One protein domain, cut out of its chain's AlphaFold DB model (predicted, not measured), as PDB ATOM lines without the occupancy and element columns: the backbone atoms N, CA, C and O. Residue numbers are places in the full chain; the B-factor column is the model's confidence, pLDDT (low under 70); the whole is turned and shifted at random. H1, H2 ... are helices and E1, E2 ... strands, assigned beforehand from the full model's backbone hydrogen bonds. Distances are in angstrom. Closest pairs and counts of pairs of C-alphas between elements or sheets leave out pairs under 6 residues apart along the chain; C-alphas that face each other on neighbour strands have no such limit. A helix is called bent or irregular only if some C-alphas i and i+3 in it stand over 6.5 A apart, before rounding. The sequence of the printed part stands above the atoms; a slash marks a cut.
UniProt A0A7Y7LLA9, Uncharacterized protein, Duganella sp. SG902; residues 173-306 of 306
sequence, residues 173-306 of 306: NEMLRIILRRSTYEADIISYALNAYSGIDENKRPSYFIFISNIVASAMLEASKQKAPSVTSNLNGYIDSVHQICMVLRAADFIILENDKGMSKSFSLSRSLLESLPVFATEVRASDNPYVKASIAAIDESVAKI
ATOM      1  N   ASN A 173      76.784   1.593 -18.970       81.12
ATOM      2  CA  ASN A 173      76.840   1.675 -17.509       81.12
ATOM      3  C   ASN A 173      78.204   1.284 -16.916       81.12
ATOM      4  O   ASN A 173      78.651   1.881 -15.935       81.12
ATOM      5  N   GLU A 174      78.888   0.293 -17.493       83.88
ATOM      6  CA  GLU A 174      80.225  -0.112 -17.050       83.88
ATOM      7  C   GLU A 174      81.254   0.968 -17.400       83.88
ATOM      8  O   GLU A 174      82.107   1.303 -16.577       83.88
ATOM      9  N   MET A 175      81.132   1.574 -18.585       83.62
ATOM     10  CA  MET A 175      81.997   2.671 -19.017       83.62
ATOM     11  C   MET A 175      81.792   3.923 -18.157       83.62
ATOM     12  O   MET A 175      82.772   4.492 -17.678       83.62
ATOM     13  N   LEU A 176      80.541   4.302 -17.877       85.62
ATOM     14  CA  LEU A 176      80.212   5.414 -16.980       85.62
ATOM     15  C   LEU A 176      80.759   5.193 -15.574       85.62
ATOM     16  O   LEU A 176      81.369   6.096 -15.005       85.62
ATOM     17  N   ARG A 177      80.629   3.976 -15.037       84.75
ATOM     18  CA  ARG A 177      81.217   3.632 -13.738       84.75
ATOM     19  C   ARG A 177      82.744   3.733 -13.772       84.75
ATOM     20  O   ARG A 177      83.332   4.205 -12.807       84.75
ATOM     21  N   ILE A 178      83.404   3.328 -14.857       84.50
ATOM     22  CA  ILE A 178      84.863   3.472 -14.984       84.50
ATOM     23  C   ILE A 178      85.266   4.953 -15.035       84.50
ATOM     24  O   ILE A 178      86.207   5.335 -14.346       84.50
ATOM     25  N   ILE A 179      84.558   5.786 -15.799       84.69
ATOM     26  CA  ILE A 179      84.896   7.210 -15.960       84.69
ATOM     27  C   ILE A 179      84.624   7.990 -14.670       84.69
ATOM     28  O   ILE A 179      85.500   8.703 -14.186       84.69
ATOM     29  N   LEU A 180      83.428   7.837 -14.098       84.75
ATOM     30  CA  LEU A 180      82.966   8.662 -12.982       84.75
ATOM     31  C   LEU A 180      83.450   8.178 -11.612       84.75
ATOM     32  O   LEU A 180      83.505   8.983 -10.695       84.75
ATOM     33  N   ARG A 181      83.835   6.902 -11.462       72.62
ATOM     34  CA  ARG A 181      84.206   6.332 -10.150       72.62
ATOM     35  C   ARG A 181      85.678   5.960 -10.017       72.62
ATOM     36  O   ARG A 181      86.186   5.821  -8.909       72.62
ATOM     37  N   ARG A 182      86.375   5.704 -11.126       62.69
ATOM     38  CA  ARG A 182      87.716   5.097 -11.064       62.69
ATOM     39  C   ARG A 182      88.851   6.113 -11.042       62.69
ATOM     40  O   ARG A 182      89.994   5.714 -10.849       62.69
ATOM     41  N   SER A 183      88.547   7.387 -11.264       58.66
ATOM     42  CA  SER A 183      89.574   8.383 -11.537       58.66
ATOM     43  C   SER A 183      90.018   9.101 -10.271       58.66
ATOM     44  O   SER A 183      91.165   8.928  -9.878       58.66
ATOM     45  N   THR A 184      89.153   9.861  -9.596       79.69
ATOM     46  CA  THR A 184      89.554  10.718  -8.469       79.69
ATOM     47  C   THR A 184      88.327  11.321  -7.750       79.69
ATOM     48  O   THR A 184      87.202  11.174  -8.229       79.69
ATOM     49  N   TYR A 185      88.517  12.047  -6.636       88.62
ATOM     50  CA  TYR A 185      87.429  12.776  -5.950       88.62
ATOM     51  C   TYR A 185      86.751  13.820  -6.852       88.62
ATOM     52  O   TYR A 185      85.573  14.119  -6.687       88.62
ATOM     53  N   GLU A 186      87.484  14.368  -7.819       89.62
ATOM     54  CA  GLU A 186      86.976  15.293  -8.829       89.62
ATOM     55  C   GLU A 186      85.856  14.640  -9.660       89.62
ATOM     56  O   GLU A 186      84.844  15.279  -9.934       89.62
ATOM     57  N   ALA A 187      86.000  13.359 -10.018       90.56
ATOM     58  CA  ALA A 187      85.006  12.632 -10.808       90.56
ATOM     59  C   ALA A 187      83.705  12.386 -10.023       90.56
ATOM     60  O   ALA A 187      82.614  12.591 -10.563       90.56
ATOM     61  N   ASP A 188      83.824  12.062  -8.732       92.06
ATOM     62  CA  ASP A 188      82.688  11.941  -7.813       92.06
ATOM     63  C   ASP A 188      81.912  13.266  -7.738       92.06
ATOM     64  O   ASP A 188      80.694  13.300  -7.933       92.06
ATOM     65  N   ILE A 189      82.624  14.379  -7.535       93.12
ATOM     66  CA  ILE A 189      82.032  15.720  -7.428       93.12
ATOM     67  C   ILE A 189      81.338  16.125  -8.736       93.12
ATOM     68  O   ILE A 189      80.230  16.658  -8.702       93.12
ATOM     69  N   ILE A 190      81.932  15.822  -9.893       94.00
ATOM     70  CA  ILE A 190      81.321  16.093 -11.204       94.00
ATOM     71  C   ILE A 190      80.065  15.251 -11.411       94.00
ATOM     72  O   ILE A 190      79.064  15.780 -11.887       94.00
ATOM     73  N   SER A 191      80.081  13.967 -11.036       93.69
ATOM     74  CA  SER A 191      78.888  13.118 -11.143       93.69
ATOM     75  C   SER A 191      77.732  13.681 -10.308       93.69
ATOM     76  O   SER A 191      76.600  13.760 -10.781       93.69
ATOM     77  N   TYR A 192      78.030  14.188  -9.109       95.31
ATOM     78  CA  TYR A 192      77.041  14.850  -8.271       95.31
ATOM     79  C   TYR A 192      76.548  16.163  -8.890       95.31
ATOM     80  O   TYR A 192      75.342  16.392  -8.971       95.31
ATOM     81  N   ALA A 193      77.458  17.003  -9.390       94.94
ATOM     82  CA  ALA A 193      77.108  18.265 -10.031       94.94
ATOM     83  C   ALA A 193      76.246  18.069 -11.287       94.94
ATOM     84  O   ALA A 193      75.295  18.815 -11.495       94.94
ATOM     85  N   LEU A 194      76.533  17.049 -12.102       94.81
ATOM     86  CA  LEU A 194      75.726  16.697 -13.275       94.81
ATOM     87  C   LEU A 194      74.321  16.226 -12.875       94.81
ATOM     88  O   LEU A 194      73.348  16.575 -13.541       94.81
ATOM     89  N   ASN A 195      74.204  15.482 -11.770       95.75
ATOM     90  CA  ASN A 195      72.909  15.102 -11.208       95.75
ATOM     91  C   ASN A 195      72.135  16.314 -10.657       95.75
ATOM     92  O   ASN A 195      70.923  16.390 -10.808       95.75
ATOM     93  N   ALA A 196      72.817  17.276 -10.033       94.25
ATOM     94  CA  ALA A 196      72.176  18.509  -9.583       94.25
ATOM     95  C   ALA A 196      71.732  19.375 -10.777       94.25
ATOM     96  O   ALA A 196      70.617  19.890 -10.792       94.25
ATOM     97  N   TYR A 197      72.566  19.465 -11.818       93.06
ATOM     98  CA  TYR A 197      72.275  20.184 -13.057       93.06
ATOM     99  C   TYR A 197      71.071  19.604 -13.811       93.06
ATOM    100  O   TYR A 197      70.263  20.364 -14.343       93.06
ATOM    101  N   SER A 198      70.900  18.276 -13.829       93.19
ATOM    102  CA  SER A 198      69.746  17.646 -14.486       93.19
ATOM    103  C   SER A 198      68.407  18.018 -13.832       93.19
ATOM    104  O   SER A 198      67.385  18.035 -14.518       93.19
ATOM    105  N   GLY A 199      68.422  18.377 -12.542       92.06
ATOM    106  CA  GLY A 199      67.258  18.854 -11.794       92.06
ATOM    107  C   GLY A 199      66.897  20.328 -12.015       92.06
ATOM    108  O   GLY A 199      65.824  20.746 -11.587       92.06
ATOM    109  N   ILE A 200      67.754  21.119 -12.672       92.31
ATOM    110  CA  ILE A 200      67.485  22.535 -12.967       92.31
ATOM    111  C   ILE A 200      66.493  22.631 -14.135       92.31
ATOM    112  O   ILE A 200      66.640  21.923 -15.140       92.31
ATOM    113  N   ASP A 201      65.510  23.531 -14.005       91.44
ATOM    114  CA  ASP A 201      64.559  23.881 -15.067       91.44
ATOM    115  C   ASP A 201      65.311  24.248 -16.353       91.44
ATOM    116  O   ASP A 201      66.260  25.034 -16.332       91.44
ATOM    117  N   GLU A 202      64.888  23.675 -17.477       88.12
ATOM    118  CA  GLU A 202      65.555  23.768 -18.775       88.12
ATOM    119  C   GLU A 202      65.790  25.223 -19.208       88.12
ATOM    120  O   GLU A 202      66.863  25.549 -19.712       88.12
ATOM    121  N   ASN A 203      64.853  26.121 -18.888       86.81
ATOM    122  CA  ASN A 203      64.945  27.553 -19.208       86.81
ATOM    123  C   ASN A 203      65.982  28.320 -18.371       86.81
ATOM    124  O   ASN A 203      66.350  29.443 -18.717       86.81
ATOM    125  N   LYS A 204      66.425  27.747 -17.250       89.00
ATOM    126  CA  LYS A 204      67.376  28.357 -16.313       89.00
ATOM    127  C   LYS A 204      68.742  27.683 -16.325       89.00
ATOM    128  O   LYS A 204      69.625  28.076 -15.563       89.00
ATOM    129  N   ARG A 205      68.928  26.651 -17.151       89.12
ATOM    130  CA  ARG A 205      70.171  25.883 -17.151       89.12
ATOM    131  C   ARG A 205      71.351  26.774 -17.546       89.12
ATOM    132  O   ARG A 205      71.321  27.403 -18.606       89.12
ATOM    133  N   PRO A 206      72.402  26.839 -16.713       89.19
ATOM    134  CA  PRO A 206      73.591  27.596 -17.055       89.19
ATOM    135  C   PRO A 206      74.298  26.974 -18.263       89.19
ATOM    136  O   PRO A 206      74.225  25.770 -18.505       89.19
ATOM    137  N   SER A 207      75.045  27.796 -18.998       90.69
ATOM    138  CA  SER A 207      75.902  27.304 -20.079       90.69
ATOM    139  C   SER A 207      76.952  26.316 -19.562       90.69
ATOM    140  O   SER A 207      77.336  26.362 -18.392       90.69
ATOM    141  N   TYR A 208      77.492  25.476 -20.449       89.00
ATOM    142  CA  TYR A 208      78.547  24.514 -20.104       89.00
ATOM    143  C   TYR A 208      79.730  25.148 -19.352       89.00
ATOM    144  O   TYR A 208      80.209  24.604 -18.359       89.00
ATOM    145  N   PHE A 209      80.182  26.328 -19.787       87.38
ATOM    146  CA  PHE A 209      81.291  27.019 -19.128       87.38
ATOM    147  C   PHE A 209      80.909  27.537 -17.744       87.38
ATOM    148  O   PHE A 209      81.698  27.381 -16.818       87.38
ATOM    149  N   ILE A 210      79.700  28.091 -17.593       88.19
ATOM    150  CA  ILE A 210      79.197  28.562 -16.296       88.19
ATOM    151  C   ILE A 210      79.033  27.380 -15.335       88.19
ATOM    152  O   ILE A 210      79.396  27.496 -14.169       88.19
ATOM    153  N   PHE A 211      78.552  26.233 -15.817       90.31
ATOM    154  CA  PHE A 211      78.481  25.008 -15.025       90.31
ATOM    155  C   PHE A 211      79.869  24.603 -14.498       90.31
ATOM    156  O   PHE A 211      80.048  24.454 -13.289       90.31
ATOM    157  N   ILE A 212      80.874  24.509 -15.375       89.12
ATOM    158  CA  ILE A 212      82.235  24.128 -14.966       89.12
ATOM    159  C   ILE A 212      82.835  25.139 -13.987       89.12
ATOM    160  O   ILE A 212      83.351  24.737 -12.945       89.12
ATOM    161  N   SER A 213      82.789  26.437 -14.302       87.12
ATOM    162  CA  SER A 213      83.493  27.449 -13.509       87.12
ATOM    163  C   SER A 213      82.768  27.794 -12.209       87.12
ATOM    164  O   SER A 213      83.405  27.877 -11.161       87.12
ATOM    165  N   ASN A 214      81.448  28.000 -12.270       86.75
ATOM    166  CA  ASN A 214      80.689  28.615 -11.179       86.75
ATOM    167  C   ASN A 214      79.986  27.607 -10.280       86.75
ATOM    168  O   ASN A 214      79.673  27.975  -9.151       86.75
ATOM    169  N   ILE A 215      79.726  26.385 -10.754       86.31
ATOM    170  CA  ILE A 215      79.100  25.343  -9.929       86.31
ATOM    171  C   ILE A 215      80.159  24.364  -9.437       86.31
ATOM    172  O   ILE A 215      80.223  24.084  -8.246       86.31
ATOM    173  N   VAL A 216      81.004  23.849 -10.333       84.75
ATOM    174  CA  VAL A 216      81.922  22.759  -9.971       84.75
ATOM    175  C   VAL A 216      83.247  23.288  -9.423       84.75
ATOM    176  O   VAL A 216      83.606  22.997  -8.286       84.75
ATOM    177  N   ALA A 217      83.981  24.096 -10.194       83.50
ATOM    178  CA  ALA A 217      85.327  24.524  -9.810       83.50
ATOM    179  C   ALA A 217      85.341  25.460  -8.587       83.50
ATOM    180  O   ALA A 217      86.237  25.363  -7.747       83.50
ATOM    181  N   SER A 218      84.343  26.337  -8.457       85.19
ATOM    182  CA  SER A 218      84.144  27.192  -7.277       85.19
ATOM    183  C   SER A 218      83.878  26.368  -6.011       85.19
ATOM    184  O   SER A 218      84.535  26.599  -4.997       85.19
ATOM    185  N   ALA A 219      82.994  25.368  -6.083       88.69
ATOM    186  CA  ALA A 219      82.670  24.484  -4.967       88.69
ATOM    187  C   ALA A 219      83.891  23.675  -4.514       88.69
ATOM    188  O   ALA A 219      84.168  23.549  -3.322       88.69
ATOM    189  N   MET A 220      84.679  23.187  -5.472       88.31
ATOM    190  CA  MET A 220      85.927  22.471  -5.208       88.31
ATOM    191  C   MET A 220      86.998  23.358  -4.573       88.31
ATOM    192  O   MET A 220      87.733  22.898  -3.696       88.31
ATOM    193  N   LEU A 221      87.084  24.622  -4.995       88.44
ATOM    194  CA  LEU A 221      87.984  25.616  -4.412       88.44
ATOM    195  C   LEU A 221      87.557  26.006  -2.992       88.44
ATOM    196  O   LEU A 221      88.394  26.237  -2.123       88.44
ATOM    197  N   GLU A 222      86.259  26.106  -2.731       87.62
ATOM    198  CA  GLU A 222      85.759  26.381  -1.388       87.62
ATOM    199  C   GLU A 222      86.014  25.200  -0.445       87.62
ATOM    200  O   GLU A 222      86.535  25.380   0.659       87.62
ATOM    201  N   ALA A 223      85.765  23.977  -0.915       86.94
ATOM    202  CA  ALA A 223      86.070  22.759  -0.178       86.94
ATOM    203  C   ALA A 223      87.575  22.584   0.094       86.94
ATOM    204  O   ALA A 223      87.962  22.054   1.139       86.94
ATOM    205  N   SER A 224      88.452  23.039  -0.809       86.12
ATOM    206  CA  SER A 224      89.905  22.924  -0.617       86.12
ATOM    207  C   SER A 224      90.416  23.847   0.492       86.12
ATOM    208  O   SER A 224      91.253  23.422   1.296       86.12
ATOM    209  N   LYS A 225      89.848  25.057   0.614       85.31
ATOM    210  CA  LYS A 225      90.157  26.003   1.703       85.31
ATOM    211  C   LYS A 225      89.886  25.402   3.080       85.31
ATOM    212  O   LYS A 225      90.629  25.679   4.017       85.31
ATOM    213  N   GLN A 226      88.863  24.554   3.197       80.00
ATOM    214  CA  GLN A 226      88.531  23.872   4.452       80.00
ATOM    215  C   GLN A 226      89.533  22.761   4.809       80.00
ATOM    216  O   GLN A 226      89.756  22.488   5.985       80.00
ATOM    217  N   LYS A 227      90.155  22.123   3.809       74.44
ATOM    218  CA  LYS A 227      91.074  20.991   4.008       74.44
ATOM    219  C   LYS A 227      92.491  21.429   4.382       74.44
ATOM    220  O   LYS A 227      93.138  20.763   5.187       74.44
ATOM    221  N   ALA A 228      92.995  22.501   3.772       69.75
ATOM    222  CA  ALA A 228      94.348  22.993   4.015       69.75
ATOM    223  C   ALA A 228      94.445  24.494   3.681       69.75
ATOM    224  O   ALA A 228      94.757  24.838   2.541       69.75
ATOM    225  N   PRO A 229      94.223  25.400   4.651       65.69
ATOM    226  CA  PRO A 229      94.191  26.845   4.399       65.69
ATOM    227  C   PRO A 229      95.514  27.411   3.855       65.69
ATOM    228  O   PRO A 229      95.529  28.498   3.287       65.69
ATOM    229  N   SER A 230      96.623  26.675   3.995       56.94
ATOM    230  CA  SER A 230      97.941  27.036   3.466       56.94
ATOM    231  C   SER A 230      98.204  26.564   2.030       56.94
ATOM    232  O   SER A 230      99.216  26.951   1.448       56.94
ATOM    233  N   VAL A 231      97.349  25.711   1.451       59.69
ATOM    234  CA  VAL A 231      97.506  25.230   0.071       59.69
ATOM    235  C   VAL A 231      96.706  26.142  -0.848       59.69
ATOM    236  O   VAL A 231      95.483  26.060  -0.929       59.69
ATOM    237  N   THR A 232      97.406  27.015  -1.570       58.25
ATOM    238  CA  THR A 232      96.816  27.860  -2.612       58.25
ATOM    239  C   THR A 232      96.494  27.010  -3.841       58.25
ATOM    240  O   THR A 232      97.236  27.000  -4.823       58.25
ATOM    241  N   SER A 233      95.402  26.247  -3.790       69.62
ATOM    242  CA  SER A 233      94.860  25.599  -4.984       69.62
ATOM    243  C   SER A 233      94.363  26.678  -5.947       69.62
ATOM    244  O   SER A 233      93.518  27.496  -5.579       69.62
ATOM    245  N   ASN A 234      94.891  26.696  -7.170       79.94
ATOM    246  CA  ASN A 234      94.453  27.624  -8.205       79.94
ATOM    247  C   ASN A 234      93.124  27.133  -8.802       79.94
ATOM    248  O   ASN A 234      93.032  25.975  -9.211       79.94
ATOM    249  N   LEU A 235      92.126  28.018  -8.891       83.00
ATOM    250  CA  LEU A 235      90.844  27.761  -9.555       83.00
ATOM    251  C   LEU A 235      91.037  27.144 -10.950       83.00
ATOM    252  O   LEU A 235      90.320  26.216 -11.315       83.00
ATOM    253  N   ASN A 236      92.053  27.601 -11.689       85.06
ATOM    254  CA  ASN A 236      92.362  27.095 -13.027       85.06
ATOM    255  C   ASN A 236      92.680  25.590 -13.028       85.06
ATOM    256  O   ASN A 236      92.251  24.888 -13.932       85.06
ATOM    257  N   GLY A 237      93.345  25.070 -11.990       85.69
ATOM    258  CA  GLY A 237      93.659  23.638 -11.904       85.69
ATOM    259  C   GLY A 237      92.412  22.760 -11.751       85.69
ATOM    260  O   GLY A 237      92.331  21.679 -12.339       85.69
ATOM    261  N   TYR A 238      91.411  23.245 -11.006       87.44
ATOM    262  CA  TYR A 238      90.116  22.572 -10.900       87.44
ATOM    263  C   TYR A 238      89.315  22.680 -12.194       87.44
ATOM    264  O   TYR A 238      88.760  21.678 -12.637       87.44
ATOM    265  N   ILE A 239      89.308  23.854 -12.834       87.19
ATOM    266  CA  ILE A 239      88.674  24.034 -14.146       87.19
ATOM    267  C   ILE A 239      89.257  23.041 -15.159       87.19
ATOM    268  O   ILE A 239      88.487  22.366 -15.836       87.19
ATOM    269  N   ASP A 240      90.583  22.894 -15.220       87.62
ATOM    270  CA  ASP A 240      91.248  21.985 -16.159       87.62
ATOM    271  C   ASP A 240      90.865  20.521 -15.908       87.62
ATOM    272  O   ASP A 240      90.528  19.793 -16.843       87.62
ATOM    273  N   SER A 241      90.848  20.099 -14.642       87.25
ATOM    274  CA  SER A 241      90.498  18.724 -14.259       87.25
ATOM    275  C   SER A 241      89.030  18.403 -14.563       87.25
ATOM    276  O   SER A 241      88.722  17.364 -15.150       87.25
ATOM    277  N   VAL A 242      88.117  19.329 -14.245       89.56
ATOM    278  CA  VAL A 242      86.691  19.201 -14.577       89.56
ATOM    279  C   VAL A 242      86.493  19.179 -16.089       89.56
ATOM    280  O   VAL A 242      85.765  18.335 -16.614       89.56
ATOM    281  N   HIS A 243      87.191  20.057 -16.809       90.31
ATOM    282  CA  HIS A 243      87.117  20.127 -18.259       90.31
ATOM    283  C   HIS A 243      87.588  18.829 -18.927       90.31
ATOM    284  O   HIS A 243      86.929  18.360 -19.853       90.31
ATOM    285  N   GLN A 244      88.672  18.210 -18.447       90.81
ATOM    286  CA  GLN A 244      89.163  16.931 -18.968       90.81
ATOM    287  C   GLN A 244      88.132  15.807 -18.808       90.81
ATOM    288  O   GLN A 244      87.866  15.079 -19.765       90.81
ATOM    289  N   ILE A 245      87.500  15.695 -17.636       90.38
ATOM    290  CA  ILE A 245      86.474  14.671 -17.385       90.38
ATOM    291  C   ILE A 245      85.253  14.910 -18.283       90.38
ATOM    292  O   ILE A 245      84.771  13.983 -18.937       90.38
ATOM    293  N   CYS A 246      84.792  16.157 -18.399       90.25
ATOM    294  CA  CYS A 246      83.690  16.498 -19.295       90.25
ATOM    295  C   CYS A 246      84.034  16.266 -20.778       90.25
ATOM    296  O   CYS A 246      83.166  15.851 -21.543       90.25
ATOM    297  N   MET A 247      85.289  16.467 -21.194       89.81
ATOM    298  CA  MET A 247      85.755  16.148 -22.550       89.81
ATOM    299  C   MET A 247      85.712  14.643 -22.834       89.81
ATOM    300  O   MET A 247      85.307  14.253 -23.927       89.81
ATOM    301  N   VAL A 248      86.059  13.796 -21.858       90.50
ATOM    302  CA  VAL A 248      85.932  12.333 -21.983       90.50
ATOM    303  C   VAL A 248      84.462  11.917 -22.075       90.50
ATOM    304  O   VAL A 248      84.105  11.137 -22.955       90.50
ATOM    305  N   LEU A 249      83.595  12.472 -21.221       90.50
ATOM    306  CA  LEU A 249      82.151  12.210 -21.277       90.50
ATOM    307  C   LEU A 249      81.546  12.644 -22.616       90.50
ATOM    308  O   LEU A 249      80.707  11.943 -23.174       90.50
ATOM    309  N   ARG A 250      82.004  13.774 -23.156       89.94
ATOM    310  CA  ARG A 250      81.605  14.254 -24.478       89.94
ATOM    311  C   ARG A 250      82.104  13.346 -25.601       89.94
ATOM    312  O   ARG A 250      81.352  13.080 -26.525       89.94
ATOM    313  N   ALA A 251      83.349  12.875 -25.537       88.06
ATOM    314  CA  ALA A 251      83.910  11.968 -26.543       88.06
ATOM    315  C   ALA A 251      83.201  10.604 -26.580       88.06
ATOM    316  O   ALA A 251      83.267   9.910 -27.589       88.06
ATOM    317  N   ALA A 252      82.534  10.233 -25.487       88.31
ATOM    318  CA  ALA A 252      81.713   9.036 -25.370       88.31
ATOM    319  C   ALA A 252      80.205   9.312 -25.548       88.31
ATOM    320  O   ALA A 252      79.385   8.508 -25.119       88.31
ATOM    321  N   ASP A 253      79.837  10.458 -26.135       90.25
ATOM    322  CA  ASP A 253      78.455  10.859 -26.436       90.25
ATOM    323  C   ASP A 253      77.509  10.937 -25.215       90.25
ATOM    324  O   ASP A 253      76.284  10.922 -25.349       90.25
ATOM    325  N   PHE A 254      78.051  11.083 -23.999       91.19
ATOM    326  CA  PHE A 254      77.249  11.288 -22.786       91.19
ATOM    327  C   PHE A 254      76.855  12.754 -22.562       91.19
ATOM    328  O   PHE A 254      75.853  13.026 -21.902       91.19
ATOM    329  N   ILE A 255      77.637  13.691 -23.104       92.19
ATOM    330  CA  ILE A 255      77.378  15.135 -23.058       92.19
ATOM    331  C   ILE A 255      77.287  15.657 -24.486       92.19
ATOM    332  O   ILE A 255      78.258  15.580 -25.241       92.19
ATOM    333  N   ILE A 256      76.150  16.250 -24.831       89.81
ATOM    334  CA  ILE A 256      75.909  16.854 -26.138       89.81
ATOM    335  C   ILE A 256      75.882  18.369 -25.951       89.81
ATOM    336  O   ILE A 256      75.087  18.899 -25.181       89.81
ATOM    337  N   LEU A 257      76.782  19.077 -26.636       88.38
ATOM    338  CA  LEU A 257      76.769  20.539 -26.651       88.38
ATOM    339  C   LEU A 257      75.795  21.007 -27.729       88.38
ATOM    340  O   LEU A 257      76.007  20.737 -28.913       88.38
ATOM    341  N   GLU A 258      74.768  21.737 -27.325       84.12
ATOM    342  CA  GLU A 258      73.824  22.346 -28.248       84.12
ATOM    343  C   GLU A 258      74.421  23.647 -28.780       84.12
ATOM    344  O   GLU A 258      74.969  24.476 -28.047       84.12
ATOM    345  N   ASN A 259      74.388  23.793 -30.101       72.62
ATOM    346  CA  ASN A 259      74.926  24.964 -30.766       72.62
ATOM    347  C   ASN A 259      73.784  25.958 -30.976       72.62
ATOM    348  O   ASN A 259      73.152  25.959 -32.033       72.62
ATOM    349  N   ASP A 260      73.496  26.765 -29.957       59.25
ATOM    350  CA  ASP A 260      72.564  27.874 -30.120       59.25
ATOM    351  C   ASP A 260      73.273  29.068 -30.773       59.25
ATOM    352  O   ASP A 260      74.476  29.282 -30.598       59.25
ATOM    353  N   LYS A 261      72.527  29.801 -31.597       56.69
ATOM    354  CA  LYS A 261      72.961  30.787 -32.595       56.69
ATOM    355  C   LYS A 261      73.701  31.989 -31.997       56.69
ATOM    356  O   LYS A 261      73.223  33.119 -32.042       56.69
ATOM    357  N   GLY A 262      74.921  31.771 -31.528       58.38
ATOM    358  CA  GLY A 262      75.920  32.819 -31.379       58.38
ATOM    359  C   GLY A 262      76.429  33.057 -29.972       58.38
ATOM    360  O   GLY A 262      77.575  33.472 -29.897       58.38
ATOM    361  N   MET A 263      75.703  32.764 -28.885       53.06
ATOM    362  CA  MET A 263      76.263  32.801 -27.523       53.06
ATOM    363  C   MET A 263      75.442  31.973 -26.527       53.06
ATOM    364  O   MET A 263      74.223  32.059 -26.499       53.06
ATOM    365  N   SER A 264      76.168  31.244 -25.670       55.03
ATOM    366  CA  SER A 264      75.710  30.280 -24.656       55.03
ATOM    367  C   SER A 264      75.375  28.880 -25.190       55.03
ATOM    368  O   SER A 264      74.254  28.580 -25.574       55.03
ATOM    369  N   LYS A 265      76.379  27.992 -25.170       70.50
ATOM    370  CA  LYS A 265      76.192  26.552 -25.397       70.50
ATOM    371  C   LYS A 265      75.501  25.952 -24.168       70.50
ATOM    372  O   LYS A 265      76.176  25.703 -23.160       70.50
ATOM    373  N   SER A 266      74.185  25.756 -24.227       77.50
ATOM    374  CA  SER A 266      73.522  24.770 -23.371       77.50
ATOM    375  C   SER A 266      74.103  23.388 -23.683       77.50
ATOM    376  O   SER A 266      74.680  23.148 -24.751       77.50
ATOM    377  N   PHE A 267      74.026  22.478 -22.719       89.19
ATOM    378  CA  PHE A 267      74.379  21.088 -22.963       89.19
ATOM    379  C   PHE A 267      73.301  20.169 -22.416       89.19
ATOM    380  O   PHE A 267      72.760  20.404 -21.329       89.19
ATOM    381  N   SER A 268      73.014  19.128 -23.186       89.94
ATOM    382  CA  SER A 268      72.110  18.047 -22.833       89.94
ATOM    383  C   SER A 268      72.902  16.803 -22.436       89.94
ATOM    384  O   SER A 268      74.044  16.576 -22.852       89.94
ATOM    385  N   LEU A 269      72.295  16.016 -21.553       93.38
ATOM    386  CA  LEU A 269      72.852  14.773 -21.036       93.38
ATOM    387  C   LEU A 269      72.198  13.606 -21.762       93.38
ATOM    388  O   LEU A 269      70.984  13.611 -21.978       93.38
ATOM    389  N   SER A 270      72.985  12.596 -22.125       93.19
ATOM    390  CA  SER A 270      72.425  11.395 -22.733       93.19
ATOM    391  C   SER A 270      71.521  10.656 -21.745       93.19
ATOM    392  O   SER A 270      71.677  10.738 -20.522       93.19
ATOM    393  N   ARG A 271      70.569   9.892 -22.282       90.94
ATOM    394  CA  ARG A 271      69.618   9.127 -21.472       90.94
ATOM    395  C   ARG A 271      70.319   8.130 -20.542       90.94
ATOM    396  O   ARG A 271      69.973   8.064 -19.369       90.94
ATOM    397  N   SER A 272      71.344   7.433 -21.037       90.88
ATOM    398  CA  SER A 272      72.145   6.488 -20.244       90.88
ATOM    399  C   SER A 272      72.836   7.172 -19.056       90.88
ATOM    400  O   SER A 272      72.902   6.621 -17.956       90.88
ATOM    401  N   LEU A 273      73.328   8.402 -19.250       92.19
ATOM    402  CA  LEU A 273      73.916   9.182 -18.165       92.19
ATOM    403  C   LEU A 273      72.838   9.623 -17.163       92.19
ATOM    404  O   LEU A 273      73.000   9.410 -15.967       92.19
ATOM    405  N   LEU A 274      71.707  10.155 -17.631       93.31
ATOM    406  CA  LEU A 274      70.595  10.567 -16.763       93.31
ATOM    407  C   LEU A 274      70.054   9.428 -15.890       93.31
ATOM    408  O   LEU A 274      69.743   9.651 -14.725       93.31
ATOM    409  N   GLU A 275      69.970   8.210 -16.427       93.31
ATOM    410  CA  GLU A 275      69.483   7.039 -15.690       93.31
ATOM    411  C   GLU A 275      70.480   6.557 -14.617       93.31
ATOM    412  O   GLU A 275      70.070   5.993 -13.602       93.31
ATOM    413  N   SER A 276      71.781   6.809 -14.794       92.81
ATOM    414  CA  SER A 276      72.835   6.364 -13.866       92.81
ATOM    415  C   SER A 276      73.254   7.424 -12.837       92.81
ATOM    416  O   SER A 276      73.699   7.069 -11.742       92.81
ATOM    417  N   LEU A 277      73.066   8.713 -13.137       94.31
ATOM    418  CA  LEU A 277      73.421   9.838 -12.264       94.31
ATOM    419  C   LEU A 277      72.828   9.761 -10.843       94.31
ATOM    420  O   LEU A 277      73.588   9.998  -9.901       94.31
ATOM    421  N   PRO A 278      71.552   9.377 -10.625       95.38
ATOM    422  CA  PRO A 278      70.999   9.263  -9.275       95.38
ATOM    423  C   PRO A 278      71.734   8.231  -8.416       95.38
ATOM    424  O   PRO A 278      71.963   8.465  -7.229       95.38
ATOM    425  N   VAL A 279      72.153   7.110  -9.017       93.62
ATOM    426  CA  VAL A 279      72.916   6.065  -8.320       93.62
ATOM    427  C   VAL A 279      74.260   6.632  -7.869       93.62
ATOM    428  O   VAL A 279      74.584   6.563  -6.683       93.62
ATOM    429  N   PHE A 280      74.998   7.283  -8.773       92.56
ATOM    430  CA  PHE A 280      76.269   7.924  -8.426       92.56
ATOM    431  C   PHE A 280      76.090   9.017  -7.370       92.56
ATOM    432  O   PHE A 280      76.832   9.045  -6.395       92.56
ATOM    433  N   ALA A 281      75.057   9.854  -7.478       93.75
ATOM    434  CA  ALA A 281      74.793  10.903  -6.500       93.75
ATOM    435  C   ALA A 281      74.520  10.346  -5.092       93.75
ATOM    436  O   ALA A 281      74.991  10.918  -4.107       93.75
ATOM    437  N   THR A 282      73.801   9.221  -4.977       93.88
ATOM    438  CA  THR A 282      73.600   8.554  -3.678       93.88
ATOM    439  C   THR A 282      74.892   7.968  -3.111       93.88
ATOM    440  O   THR A 282      75.149   8.130  -1.920       93.88
ATOM    441  N   GLU A 283      75.735   7.358  -3.953       91.19
ATOM    442  CA  GLU A 283      77.050   6.844  -3.545       91.19
ATOM    443  C   GLU A 283      77.976   7.988  -3.086       91.19
ATOM    444  O   GLU A 283      78.605   7.897  -2.033       91.19
ATOM    445  N   VAL A 284      78.009   9.099  -3.827       92.88
ATOM    446  CA  VAL A 284      78.845  10.274  -3.534       92.88
ATOM    447  C   VAL A 284      78.391  10.990  -2.259       92.88
ATOM    448  O   VAL A 284      79.232  11.360  -1.440       92.88
ATOM    449  N   ARG A 285      77.078  11.103  -2.011       93.50
ATOM    450  CA  ARG A 285      76.540  11.611  -0.731       93.50
ATOM    451  C   ARG A 285      76.895  10.728   0.464       93.50
ATOM    452  O   ARG A 285      77.013  11.242   1.574       93.50
ATOM    453  N   ALA A 286      77.065   9.424   0.251       93.69
ATOM    454  CA  ALA A 286      77.495   8.490   1.288       93.69
ATOM    455  C   ALA A 286      79.017   8.520   1.543       93.69
ATOM    456  O   ALA A 286      79.492   7.837   2.447       93.69
ATOM    457  N   SER A 287      79.790   9.296   0.773       92.31
ATOM    458  CA  SER A 287      81.237   9.422   0.962       92.31
ATOM    459  C   SER A 287      81.568  10.062   2.307       92.31
ATOM    460  O   SER A 287      81.080  11.143   2.625       92.31
ATOM    461  N   ASP A 288      82.469   9.443   3.073       92.25
ATOM    462  CA  ASP A 288      82.966   9.992   4.339       92.25
ATOM    463  C   ASP A 288      84.070  11.039   4.176       92.25
ATOM    464  O   ASP A 288      84.534  11.620   5.160       92.25
ATOM    465  N   ASN A 289      84.483  11.329   2.942       90.38
ATOM    466  CA  ASN A 289      85.534  12.302   2.704       90.38
ATOM    467  C   ASN A 289      85.029  13.737   2.977       90.38
ATOM    468  O   ASN A 289      84.097  14.192   2.307       90.38
ATOM    469  N   PRO A 290      85.665  14.497   3.891       88.81
ATOM    470  CA  PRO A 290      85.238  15.859   4.217       88.81
ATOM    471  C   PRO A 290      85.297  16.810   3.012       88.81
ATOM    472  O   PRO A 290      84.449  17.687   2.893       88.81
ATOM    473  N   TYR A 291      86.240  16.609   2.085       90.19
ATOM    474  CA  TYR A 291      86.359  17.405   0.858       90.19
ATOM    475  C   TYR A 291      85.163  17.204  -0.076       90.19
ATOM    476  O   TYR A 291      84.629  18.165  -0.628       90.19
ATOM    477  N   VAL A 292      84.714  15.956  -0.214       92.19
ATOM    478  CA  VAL A 292      83.537  15.620  -1.022       92.19
ATOM    479  C   VAL A 292      82.280  16.194  -0.368       92.19
ATOM    480  O   VAL A 292      81.513  16.871  -1.044       92.19
ATOM    481  N   LYS A 293      82.111  16.040   0.956       94.00
ATOM    482  CA  LYS A 293      80.970  16.616   1.697       94.00
ATOM    483  C   LYS A 293      80.897  18.143   1.570       94.00
ATOM    484  O   LYS A 293      79.823  18.677   1.304       94.00
ATOM    485  N   ALA A 294      82.026  18.835   1.714       92.56
ATOM    486  CA  ALA A 294      82.097  20.286   1.549       92.56
ATOM    487  C   ALA A 294      81.777  20.724   0.110       92.56
ATOM    488  O   ALA A 294      81.026  21.675  -0.088       92.56
ATOM    489  N   SER A 295      82.284  19.993  -0.890       93.69
ATOM    490  CA  SER A 295      82.002  20.282  -2.302       93.69
ATOM    491  C   SER A 295      80.524  20.085  -2.636       93.69
ATOM    492  O   SER A 295      79.940  20.915  -3.323       93.69
ATOM    493  N   ILE A 296      79.898  19.022  -2.117       95.00
ATOM    494  CA  ILE A 296      78.457  18.763  -2.272       95.00
ATOM    495  C   ILE A 296      77.638  19.925  -1.704       95.00
ATOM    496  O   ILE A 296      76.757  20.433  -2.392       95.00
ATOM    497  N   ALA A 297      77.956  20.380  -0.487       94.38
ATOM    498  CA  ALA A 297      77.245  21.490   0.144       94.38
ATOM    499  C   ALA A 297      77.354  22.791  -0.674       94.38
ATOM    500  O   ALA A 297      76.352  23.473  -0.883       94.38
ATOM    501  N   ALA A 298      78.547  23.103  -1.193       93.44
ATOM    502  CA  ALA A 298      78.765  24.281  -2.032       93.44
ATOM    503  C   ALA A 298      78.074  24.177  -3.409       93.44
ATOM    504  O   ALA A 298      77.587  25.182  -3.936       93.44
ATOM    505  N   ILE A 299      77.978  22.970  -3.983       94.81
ATOM    506  CA  ILE A 299      77.189  22.720  -5.202       94.81
ATOM    507  C   ILE A 299      75.704  22.959  -4.928       94.81
ATOM    508  O   ILE A 299      75.068  23.686  -5.688       94.81
ATOM    509  N   ASP A 300      75.161  22.391  -3.848       94.75
ATOM    510  CA  ASP A 300      73.749  22.550  -3.486       94.75
ATOM    511  C   ASP A 300      73.402  24.038  -3.266       94.75
ATOM    512  O   ASP A 300      72.379  24.517  -3.759       94.75
ATOM    513  N   GLU A 301      74.287  24.803  -2.614       93.62
ATOM    514  CA  GLU A 301      74.130  26.254  -2.450       93.62
ATOM    515  C   GLU A 301      74.180  27.004  -3.791       93.62
ATOM    516  O   GLU A 301      73.380  27.912  -4.034       93.62
ATOM    517  N   SER A 302      75.108  26.636  -4.677       91.38
ATOM    518  CA  SER A 302      75.261  27.276  -5.988       91.38
ATOM    519  C   SER A 302      74.058  27.016  -6.891       91.38
ATOM    520  O   SER A 302      73.602  27.927  -7.578       91.38
ATOM    521  N   VAL A 303      73.514  25.798  -6.859       91.19
ATOM    522  CA  VAL A 303      72.318  25.420  -7.621       91.19
ATOM    523  C   VAL A 303      71.073  26.111  -7.069       91.19
ATOM    524  O   VAL A 303      70.247  26.565  -7.851       91.19
ATOM    525  N   ALA A 304      70.959  26.285  -5.748       91.94
ATOM    526  CA  ALA A 304      69.840  27.009  -5.139       91.94
ATOM    527  C   ALA A 304      69.782  28.505  -5.518       91.94
ATOM    528  O   ALA A 304      68.733  29.133  -5.367       91.94
ATOM    529  N   LYS A 305      70.892  29.088  -5.993       91.31
ATOM    530  CA  LYS A 305      70.971  30.493  -6.439       91.31
ATOM    531  C   LYS A 305      70.502  30.711  -7.889       91.31
ATOM    532  O   LYS A 305      70.418  31.868  -8.302       91.31
ATOM    533  N   ILE A 306      70.229  29.646  -8.649       87.81
ATOM    534  CA  ILE A 306      69.832  29.666 -10.075       87.81
ATOM    535  C   ILE A 306      68.301  29.544 -10.198       87.81
ATOM    536  O   ILE A 306      67.656  30.374 -10.890       87.81
TER     537      ILE A 306
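AT A GLANCE: This is residues 173 to 306 of the 306 residues of an uncharacterized protein of Duganella sp. SG902 (UniProt A0A7Y7LLA9). One helix, H2, runs through the middle of a compact helical body, and the other five helices, H1, H3, H4, H5 and H6, pack round it, mostly crossing one another rather than lying side by side. A small two-stranded hairpin, E1 and E2, lies near one end of H4. The printed part has 134 residues, with six named helices and two named strands in the order H1 H2 H3 H4 E1 E2 H5 H6; the sheet E1 - E2 is antiparallel and the class is mostly helix. The whole is compact, with a radius of gyration of the C-alphas of 14.2 A and spans of 43 by 34 by 25 A.

IN THESE COORDINATES: H1, residues 173 to 181, begins at C-alpha 173 (76.840, 1.675, -17.509). H2 is residues 185 to 198, 20.2 A long. H3, residues 208 to 227, is the longest helix, 27.4 A; it is neither bent nor irregular, but only just: C-alphas 214 and 217 are 6.3 A apart. H4 is residues 235 to 251, 24.2 A. E1, residues 255 to 257, and E2, residues 267 to 269, follow. H5, residues 271 to 285, 22.0 A, is only just irregular, with C-alphas 275 and 278 7.0 A apart. H6, residues 290 to 304, 21.2 A, ends at C-alpha 304 (69.840, 27.009, -5.139).

HOW THE PARTS SIT: H2 is the hub, touching five helices. It touches H5 at a steep tilt of 57 degrees, closest at the C-alphas of Tyr 192 and Ala 281, 4.9 A. It touches H6 at a shallow tilt of 21 degrees, the same way, closest at the C-alphas of Ala 193 and Ile 299, 6.6 A. With residues 187 to 191 alone it touches H1, closest at the C-alphas of Leu 180 and Ala 187, 5.0 A. H3 and H6 touch at a steep tilt of 41 degrees, opposite ways, closest at the C-alphas of Ala 219 and Ala 298, 4.9 A. With residues 212 to 221 alone H3 touches H4, closest at the C-alphas of Ala 217 and Tyr 238, 5.3 A. E1 and E2 form an antiparallel hairpin, with N 256 and O 268 within hydrogen-bond range at 2.9 A. H3 and H5 are apart, for instance. Every O i to N i+4 pair is within hydrogen-bond range in H1, H2, H4 and H6, against 11 of 16 in H3 and 9 of 11 in H5.

THE WHOLE: The two C-alphas farthest apart, Ser 230 and Lys 261, are 44.0 A from each other. The printed part has no cut, ends at the chain's last residue, Ile 306, and has no long link. The mean pLDDT of the printed part is 86.4; residues 182 to 183, 228 to 233 and 260 to 264 are under 70.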